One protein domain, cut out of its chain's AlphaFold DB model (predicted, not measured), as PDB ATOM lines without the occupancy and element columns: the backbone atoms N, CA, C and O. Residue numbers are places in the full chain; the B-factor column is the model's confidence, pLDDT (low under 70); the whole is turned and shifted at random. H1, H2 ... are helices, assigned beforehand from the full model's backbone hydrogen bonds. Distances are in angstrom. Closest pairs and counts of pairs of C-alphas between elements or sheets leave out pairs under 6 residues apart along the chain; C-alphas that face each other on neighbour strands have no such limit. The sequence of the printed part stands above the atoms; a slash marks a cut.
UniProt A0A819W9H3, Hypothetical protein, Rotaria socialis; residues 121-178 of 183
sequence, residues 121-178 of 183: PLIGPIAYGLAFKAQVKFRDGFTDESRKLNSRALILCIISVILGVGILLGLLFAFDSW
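This is residues 121 to 178 of the 183 residues of the protein "Hypothetical protein" of Rotaria socialis (UniProt A0A819W9H3). A long helical hairpin has unequal arms: the shorter H1 folds back onto the longer H2, and the two draw together toward the first residue of H1. Residues 169 to 178, of which 169 to 176 belong to H2, stick out past H1 as the free end of the longer arm. The printed part has 58 residues with two named helices, H1 then H2, and no named strand; it is all helix. It is a rod of 54 by 17 by 9 A, only just extended, close to loose, with a radius of gyration of the C-alphas of 15.9 A.

H1, residues 121 to 137, touches H2, residues 144 to 176, and the two form a helical hairpin. They run opposite ways at a shallow tilt of 22 degrees. H1 touches with residues 121 to 128 alone, H2 with 154 to 165 alone; the closest C-alphas, of Pro 121 and Gly 164, are 5.1 A apart. Every O i to N i+4 pair is within hydrogen-bond range in H2, and 11 of 13 in H1.

H1 begins at C-alpha 121 (-44.074, 35.443, 26.109) and is 25.3 A long. H2 is 48.6 A long and ends at C-alpha 176 (-48.776, 14.843, 22.345).

The C-alphas farthest apart, of Asp 140 and Trp 178, are 54.4 A apart. The link is short, and the printed part has no cut. Mean pLDDT of the printed part is 70.4, with 25 residues under 70, among them 133 to 149.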
ATOM      1  N   PRO A 121     -42.770  34.801  26.258       67.25
ATOM      2  CA  PRO A 121     -44.074  35.443  26.109       67.25
ATOM      3  C   PRO A 121     -44.679  35.944  27.425       67.25
ATOM      4  O   PRO A 121     -45.616  36.734  27.380       67.25
ATOM      5  N   LEU A 122     -44.166  35.530  28.590       68.94
ATOM      6  CA  LEU A 122     -44.636  36.002  29.898       68.94
ATOM      7  C   LEU A 122     -43.936  37.297  30.329       68.94
ATOM      8  O   LEU A 122     -44.568  38.190  30.889       68.94
ATOM      9  N   ILE A 123     -42.640  37.427  30.042       72.81
ATOM     10  CA  ILE A 123     -41.832  38.578  30.477       72.81
ATOM     11  C   ILE A 123     -42.226  39.858  29.724       72.81
ATOM     12  O   ILE A 123     -42.325  40.923  30.336       72.81
ATOM     13  N   GLY A 124     -42.500  39.760  28.418       72.12
ATOM     14  CA  GLY A 124     -42.865  40.905  27.573       72.12
ATOM     15  C   GLY A 124     -44.096  41.682  28.072       72.12
ATOM     16  O   GLY A 124     -43.983  42.880  28.337       72.12
ATOM     17  N   PRO A 125     -45.252  41.027  28.279       73.31
ATOM     18  CA  PRO A 125     -46.477  41.675  28.752       73.31
ATOM     19  C   PRO A 125     -46.358  42.263  30.153       73.31
ATOM     20  O   PRO A 125     -46.929  43.316  30.423       73.31
ATOM     21  N   ILE A 126     -45.608  41.608  31.046       73.31
ATOM     22  CA  ILE A 126     -45.394  42.088  32.417       73.31
ATOM     23  C   ILE A 126     -44.552  43.366  32.398       73.31
ATOM     24  O   ILE A 126     -44.941  44.370  32.997       73.31
ATOM     25  N   ALA A 127     -43.437  43.367  31.663       72.81
ATOM     26  CA  ALA A 127     -42.595  44.548  31.500       72.81
ATOM     27  C   ALA A 127     -43.361  45.697  30.824       72.81
ATOM     28  O   ALA A 127     -43.279  46.848  31.260       72.81
ATOM     29  N   TYR A 128     -44.166  45.379  29.810       71.19
ATOM     30  CA  TYR A 128     -44.979  46.358  29.101       71.19
ATOM     31  C   TYR A 128     -46.110  46.929  29.972       71.19
ATOM     32  O   TYR A 128     -46.322  48.139  29.997       71.19
ATOM     33  N   GLY A 129     -46.796  46.096  30.759       74.25
ATOM     34  CA  GLY A 129     -47.827  46.530  31.704       74.25
ATOM     35  C   GLY A 129     -47.274  47.430  32.814       74.25
ATOM     36  O   GLY A 129     -47.915  48.413  33.190       74.25
ATOM     37  N   LEU A 130     -46.059  47.152  33.292       74.75
ATOM     38  CA  LEU A 130     -45.349  48.017  34.239       74.75
ATOM     39  C   LEU A 130     -44.963  49.361  33.605       74.75
ATOM     40  O   LEU A 130     -45.190  50.407  34.218       74.75
ATOM     41  N   ALA A 131     -44.460  49.351  32.368       69.25
ATOM     42  CA  ALA A 131     -44.137  50.567  31.620       69.25
ATOM     43  C   ALA A 131     -45.385  51.421  31.335       69.25
ATOM     44  O   ALA A 131     -45.363  52.639  31.521       69.25
ATOM     45  N   PHE A 132     -46.505  50.790  30.978       70.88
ATOM     46  CA  PHE A 132     -47.782  51.467  30.760       70.88
ATOM     47  C   PHE A 132     -48.328  52.080  32.054       70.88
ATOM     48  O   PHE A 132     -48.744  53.237  32.074       70.88
ATOM     49  N   LYS A 133     -48.271  51.343  33.171       69.31
ATOM     50  CA  LYS A 133     -48.696  51.843  34.487       69.31
ATOM     51  C   LYS A 133     -47.851  53.034  34.944       69.31
ATOM     52  O   LYS A 133     -48.394  53.972  35.527       69.31
ATOM     53  N   ALA A 134     -46.551  53.031  34.643       64.88
ATOM     54  CA  ALA A 134     -45.681  54.181  34.872       64.88
ATOM     55  C   ALA A 134     -46.083  55.377  33.991       64.88
ATOM     56  O   ALA A 134     -46.235  56.482  34.501       64.88
ATOM     57  N   GLN A 135     -46.356  55.169  32.701       64.81
ATOM     58  CA  GLN A 135     -46.774  56.241  31.787       64.81
ATOM     59  C   GLN A 135     -48.127  56.866  32.142       64.81
ATOM     60  O   GLN A 135     -48.273  58.081  32.057       64.81
ATOM     61  N   VAL A 136     -49.110  56.074  32.585       66.88
ATOM     62  CA  VAL A 136     -50.408  56.603  33.048       66.88
ATOM     63  C   VAL A 136     -50.235  57.503  34.275       66.88
ATOM     64  O   VAL A 136     -50.994  58.455  34.441       66.88
ATOM     65  N   LYS A 137     -49.220  57.245  35.107       65.62
ATOM     66  CA  LYS A 137     -48.906  58.052  36.292       65.62
ATOM     67  C   LYS A 137     -48.180  59.365  35.959       65.62
ATOM     68  O   LYS A 137     -48.302  60.313  36.725       65.62
ATOM     69  N   PHE A 138     -47.479  59.442  34.825       63.41
ATOM     70  CA  PHE A 138     -46.754  60.634  34.345       63.41
ATOM     71  C   PHE A 138     -47.402  61.263  33.097       63.41
ATOM     72  O   PHE A 138     -46.724  61.859  32.257       63.41
ATOM     73  N   ARG A 139     -48.723  61.106  32.955       57.91
ATOM     74  CA  ARG A 139     -49.489  61.417  31.738       57.91
ATOM     75  C   ARG A 139     -49.421  62.886  31.300       57.91
ATOM     76  O   ARG A 139     -49.637  63.157  30.124       57.91
ATOM     77  N   ASP A 140     -49.078  63.793  32.208       55.81
ATOM     78  CA  ASP A 140     -49.146  65.239  31.970       55.81
ATOM     79  C   ASP A 140     -47.892  65.828  31.288       55.81
ATOM     80  O   ASP A 140     -47.888  67.004  30.941       55.81
ATOM     81  N   GLY A 141     -46.836  65.031  31.057       57.53
ATOM     82  CA  GLY A 141     -45.563  65.510  30.487       57.53
ATOM     83  C   GLY A 141     -45.134  64.892  29.151       57.53
ATOM     84  O   GLY A 141     -44.067  65.232  28.645       57.53
ATOM     85  N   PHE A 142     -45.909  63.967  28.580       57.00
ATOM     86  CA  PHE A 142     -45.482  63.204  27.403       57.00
ATOM     87  C   PHE A 142     -46.025  63.800  26.092       57.00
ATOM     88  O   PHE A 142     -47.232  63.847  25.869       57.00
ATOM     89  N   THR A 143     -45.110  64.225  25.214       59.16
ATOM     90  CA  THR A 143     -45.366  64.735  23.853       59.16
ATOM     91  C   THR A 143     -46.159  63.743  22.993       59.16
ATOM     92  O   THR A 143     -45.956  62.531  23.093       59.16
ATOM     93  N   ASP A 144     -47.022  64.234  22.096       60.97
ATOM     94  CA  ASP A 144     -47.919  63.416  21.250       60.97
ATOM     95  C   ASP A 144     -47.216  62.290  20.460       60.97
ATOM     96  O   ASP A 144     -47.798  61.228  20.210       60.97
ATOM     97  N   GLU A 145     -45.935  62.459  20.122       58.59
ATOM     98  CA  GLU A 145     -45.131  61.433  19.443       58.59
ATOM     99  C   GLU A 145     -44.925  60.164  20.284       58.59
ATOM    100  O   GLU A 145     -44.983  59.043  19.768       58.59
ATOM    101  N   SER A 146     -44.761  60.314  21.600       61.03
ATOM    102  CA  SER A 146     -44.584  59.192  22.526       61.03
ATOM    103  C   SER A 146     -45.849  58.336  22.642       61.03
ATOM    104  O   SER A 146     -45.772  57.113  22.768       61.03
ATOM    105  N   ARG A 147     -47.029  58.949  22.489       63.53
ATOM    106  CA  ARG A 147     -48.329  58.266  22.506       63.53
ATOM    107  C   ARG A 147     -48.503  57.353  21.291       63.53
ATOM    108  O   ARG A 147     -49.032  56.248  21.417       63.53
ATOM    109  N   LYS A 148     -48.001  57.783  20.128       68.12
ATOM    110  CA  LYS A 148     -48.017  57.018  18.869       68.12
ATOM    111  C   LYS A 148     -46.994  55.878  18.854       68.12
ATOM    112  O   LYS A 148     -47.277  54.808  18.318       68.12
ATOM    113  N   LEU A 149     -45.818  56.078  19.449       65.81
ATOM    114  CA  LEU A 149     -44.838  55.004  19.654       65.81
ATOM    115  C   LEU A 149     -45.359  53.960  20.644       65.81
ATOM    116  O   LEU A 149     -45.208  52.760  20.414       65.81
ATOM    117  N   ASN A 150     -46.046  54.406  21.694       71.94
ATOM    118  CA  ASN A 150     -46.620  53.515  22.686       71.94
ATOM    119  C   ASN A 150     -47.756  52.652  22.119       71.94
ATOM    120  O   ASN A 150     -47.789  51.456  22.374       71.94
ATOM    121  N   SER A 151     -48.645  53.206  21.288       74.00
ATOM    122  CA  SER A 151     -49.708  52.409  20.655       74.00
ATOM    123  C   SER A 151     -49.156  51.337  19.709       74.00
ATOM    124  O   SER A 151     -49.654  50.212  19.691       74.00
ATOM    125  N   ARG A 152     -48.079  51.639  18.972       73.56
ATOM    126  CA  ARG A 152     -47.363  50.651  18.148       73.56
ATOM    127  C   ARG A 152     -46.706  49.567  19.000       73.56
ATOM    128  O   ARG A 152     -46.813  48.392  18.662       73.56
ATOM    129  N   ALA A 153     -46.080  49.946  20.111       72.75
ATOM    130  CA  ALA A 153     -45.497  48.998  21.057       72.75
ATOM    131  C   ALA A 153     -46.564  48.091  21.700       72.75
ATOM    132  O   ALA A 153     -46.325  46.897  21.865       72.75
ATOM    133  N   LEU A 154     -47.763  48.617  21.967       72.88
ATOM    134  CA  LEU A 154     -48.901  47.854  22.485       72.88
ATOM    135  C   LEU A 154     -49.349  46.781  21.491       72.88
ATOM    136  O   LEU A 154     -49.511  45.620  21.860       72.88
ATOM    137  N   ILE A 155     -49.498  47.155  20.218       77.88
ATOM    138  CA  ILE A 155     -49.876  46.228  19.145       77.88
ATOM    139  C   ILE A 155     -48.823  45.124  18.994       77.88
ATOM    140  O   ILE A 155     -49.177  43.948  18.938       77.88
ATOM    141  N   LEU A 156     -47.534  45.478  18.995       76.88
ATOM    142  CA  LEU A 156     -46.443  44.498  18.949       76.88
ATOM    143  C   LEU A 156     -46.453  43.572  20.171       76.88
ATOM    144  O   LEU A 156     -46.228  42.372  20.028       76.88
ATOM    145  N   CYS A 157     -46.775  44.096  21.356       77.00
ATOM    146  CA  CYS A 157     -46.904  43.297  22.567       77.00
ATOM    147  C   CYS A 157     -48.054  42.287  22.445       77.00
ATOM    148  O   CYS A 157     -47.838  41.103  22.702       77.00
ATOM    149  N   ILE A 158     -49.237  42.715  21.992       78.88
ATOM    150  CA  ILE A 158     -50.392  41.830  21.756       78.88
ATOM    151  C   ILE A 158     -50.036  40.735  20.746       78.88
ATOM    152  O   ILE A 158     -50.281  39.559  21.005       78.88
ATOM    153  N   ILE A 159     -49.417  41.102  19.621       79.38
ATOM    154  CA  ILE A 159     -48.986  40.144  18.598       79.38
ATOM    155  C   ILE A 159     -47.991  39.136  19.189       79.38
ATOM    156  O   ILE A 159     -48.124  37.940  18.937       79.38
ATOM    157  N   SER A 160     -47.044  39.584  20.021       76.75
ATOM    158  CA  SER A 160     -46.081  38.690  20.677       76.75
ATOM    159  C   SER A 160     -46.747  37.703  21.641       76.75
ATOM    160  O   SER A 160     -46.341  36.545  21.696       76.75
ATOM    161  N   VAL A 161     -47.806  38.120  22.345       77.25
ATOM    162  CA  VAL A 161     -48.585  37.241  23.230       77.25
ATOM    163  C   VAL A 161     -49.318  36.187  22.419       77.25
ATOM    164  O   VAL A 161     -49.241  35.007  22.747       77.25
ATOM    165  N   ILE A 162     -49.993  36.592  21.342       81.00
ATOM    166  CA  ILE A 162     -50.747  35.674  20.479       81.00
ATOM    167  C   ILE A 162     -49.805  34.648  19.836       81.00
ATOM    168  O   ILE A 162     -50.093  33.452  19.864       81.00
ATOM    169  N   LEU A 163     -48.653  35.090  19.320       79.62
ATOM    170  CA  LEU A 163     -47.611  34.201  18.798       79.62
ATOM    171  C   LEU A 163     -47.057  33.273  19.881       79.62
ATOM    172  O   LEU A 163     -46.914  32.079  19.637       79.62
ATOM    173  N   GLY A 164     -46.792  33.795  21.078       78.38
ATOM    174  CA  GLY A 164     -46.327  33.013  22.219       78.38
ATOM    175  C   GLY A 164     -47.290  31.894  22.602       78.38
ATOM    176  O   GLY A 164     -46.878  30.744  22.725       78.38
ATOM    177  N   VAL A 165     -48.582  32.208  22.719       79.31
ATOM    178  CA  VAL A 165     -49.640  31.227  23.009       79.31
ATOM    179  C   VAL A 165     -49.775  30.211  21.873       79.31
ATOM    180  O   VAL A 165     -49.890  29.015  22.138       79.31
ATOM    181  N   GLY A 166     -49.706  30.653  20.615       80.19
ATOM    182  CA  GLY A 166     -49.739  29.766  19.451       80.19
ATOM    183  C   GLY A 166     -48.571  28.777  19.419       80.19
ATOM    184  O   GLY A 166     -48.776  27.593  19.163       80.19
ATOM    185  N   ILE A 167     -47.360  29.232  19.748       78.06
ATOM    186  CA  ILE A 167     -46.169  28.377  19.858       78.06
ATOM    187  C   ILE A 167     -46.308  27.404  21.035       78.06
ATOM    188  O   ILE A 167     -45.953  26.237  20.894       78.06
ATOM    189  N   LEU A 168     -46.863  27.847  22.167       75.88
ATOM    190  CA  LEU A 168     -47.121  26.997  23.333       75.88
ATOM    191  C   LEU A 168     -48.079  25.847  22.998       75.88
ATOM    192  O   LEU A 168     -47.816  24.694  23.327       75.88
ATOM    193  N   LEU A 169     -49.181  26.171  22.317       77.94
ATOM    194  CA  LEU A 169     -50.167  25.197  21.854       77.94
ATOM    195  C   LEU A 169     -49.558  24.262  20.808       77.94
ATOM    196  O   LEU A 169     -49.736  23.052  20.901       77.94
ATOM    197  N   GLY A 170     -48.787  24.796  19.857       79.25
ATOM    198  CA  GLY A 170     -48.063  23.995  18.869       79.25
ATOM    199  C   GLY A 170     -47.069  23.024  19.509       79.25
ATOM    200  O   GLY A 170     -46.997  21.870  19.099       79.25
ATOM    201  N   LEU A 171     -46.358  23.453  20.555       72.50
ATOM    202  CA  LEU A 171     -45.490  22.591  21.357       72.50
ATOM    203  C   LEU A 171     -46.289  21.516  22.095       72.50
ATOM    204  O   LEU A 171     -45.891  20.359  22.047       72.50
ATOM    205  N   LEU A 172     -47.416  21.855  22.725       73.25
ATOM    206  CA  LEU A 172     -48.286  20.870  23.380       73.25
ATOM    207  C   LEU A 172     -48.759  19.793  22.396       73.25
ATOM    208  O   LEU A 172     -48.635  18.610  22.694       73.25
ATOM    209  N   PHE A 173     -49.205  20.184  21.200       74.38
ATOM    210  CA  PHE A 173     -49.578  19.235  20.147       74.38
ATOM    211  C   PHE A 173     -48.382  18.425  19.628       74.38
ATOM    212  O   PHE A 173     -48.525  17.233  19.363       74.38
ATOM    213  N   ALA A 174     -47.199  19.029  19.500       68.56
ATOM    214  CA  ALA A 174     -45.981  18.331  19.083       68.56
ATOM    215  C   ALA A 174     -45.492  17.314  20.130       68.56
ATOM    216  O   ALA A 174     -44.976  16.259  19.771       68.56
ATOM    217  N   PHE A 175     -45.670  17.609  21.419       66.50
ATOM    218  CA  PHE A 175     -45.384  16.677  22.508       66.50
ATOM    219  C   PHE A 175     -46.426  15.557  22.598       66.50
ATOM    220  O   PHE A 175     -46.056  14.420  22.875       66.50
ATOM    221  N   ASP A 176     -47.702  15.847  22.333       66.81
ATOM    222  CA  ASP A 176     -48.776  14.843  22.345       66.81
ATOM    223  C   ASP A 176     -48.700  13.886  21.141       66.81
ATOM    224  O   ASP A 176     -48.964  12.691  21.255       66.81
ATOM    225  N   SER A 177     -48.245  14.387  19.989       61.66
ATOM    226  CA  SER A 177     -47.974  13.578  18.791       61.66
ATOM    227  C   SER A 177     -46.609  12.881  18.805       61.66
ATOM    228  O   SER A 177     -46.301  12.122  17.881       61.66
ATOM    229  N   TRP A 178     -45.792  13.081  19.847       56.84
ATOM    230  CA  TRP A 178     -44.562  12.317  20.016       56.84
ATOM    231  C   TRP A 178     -44.935  10.854  20.284       56.84
ATOM    232  O   TRP A 178     -45.666  10.588  21.242       56.84
TER     233      TRP A 178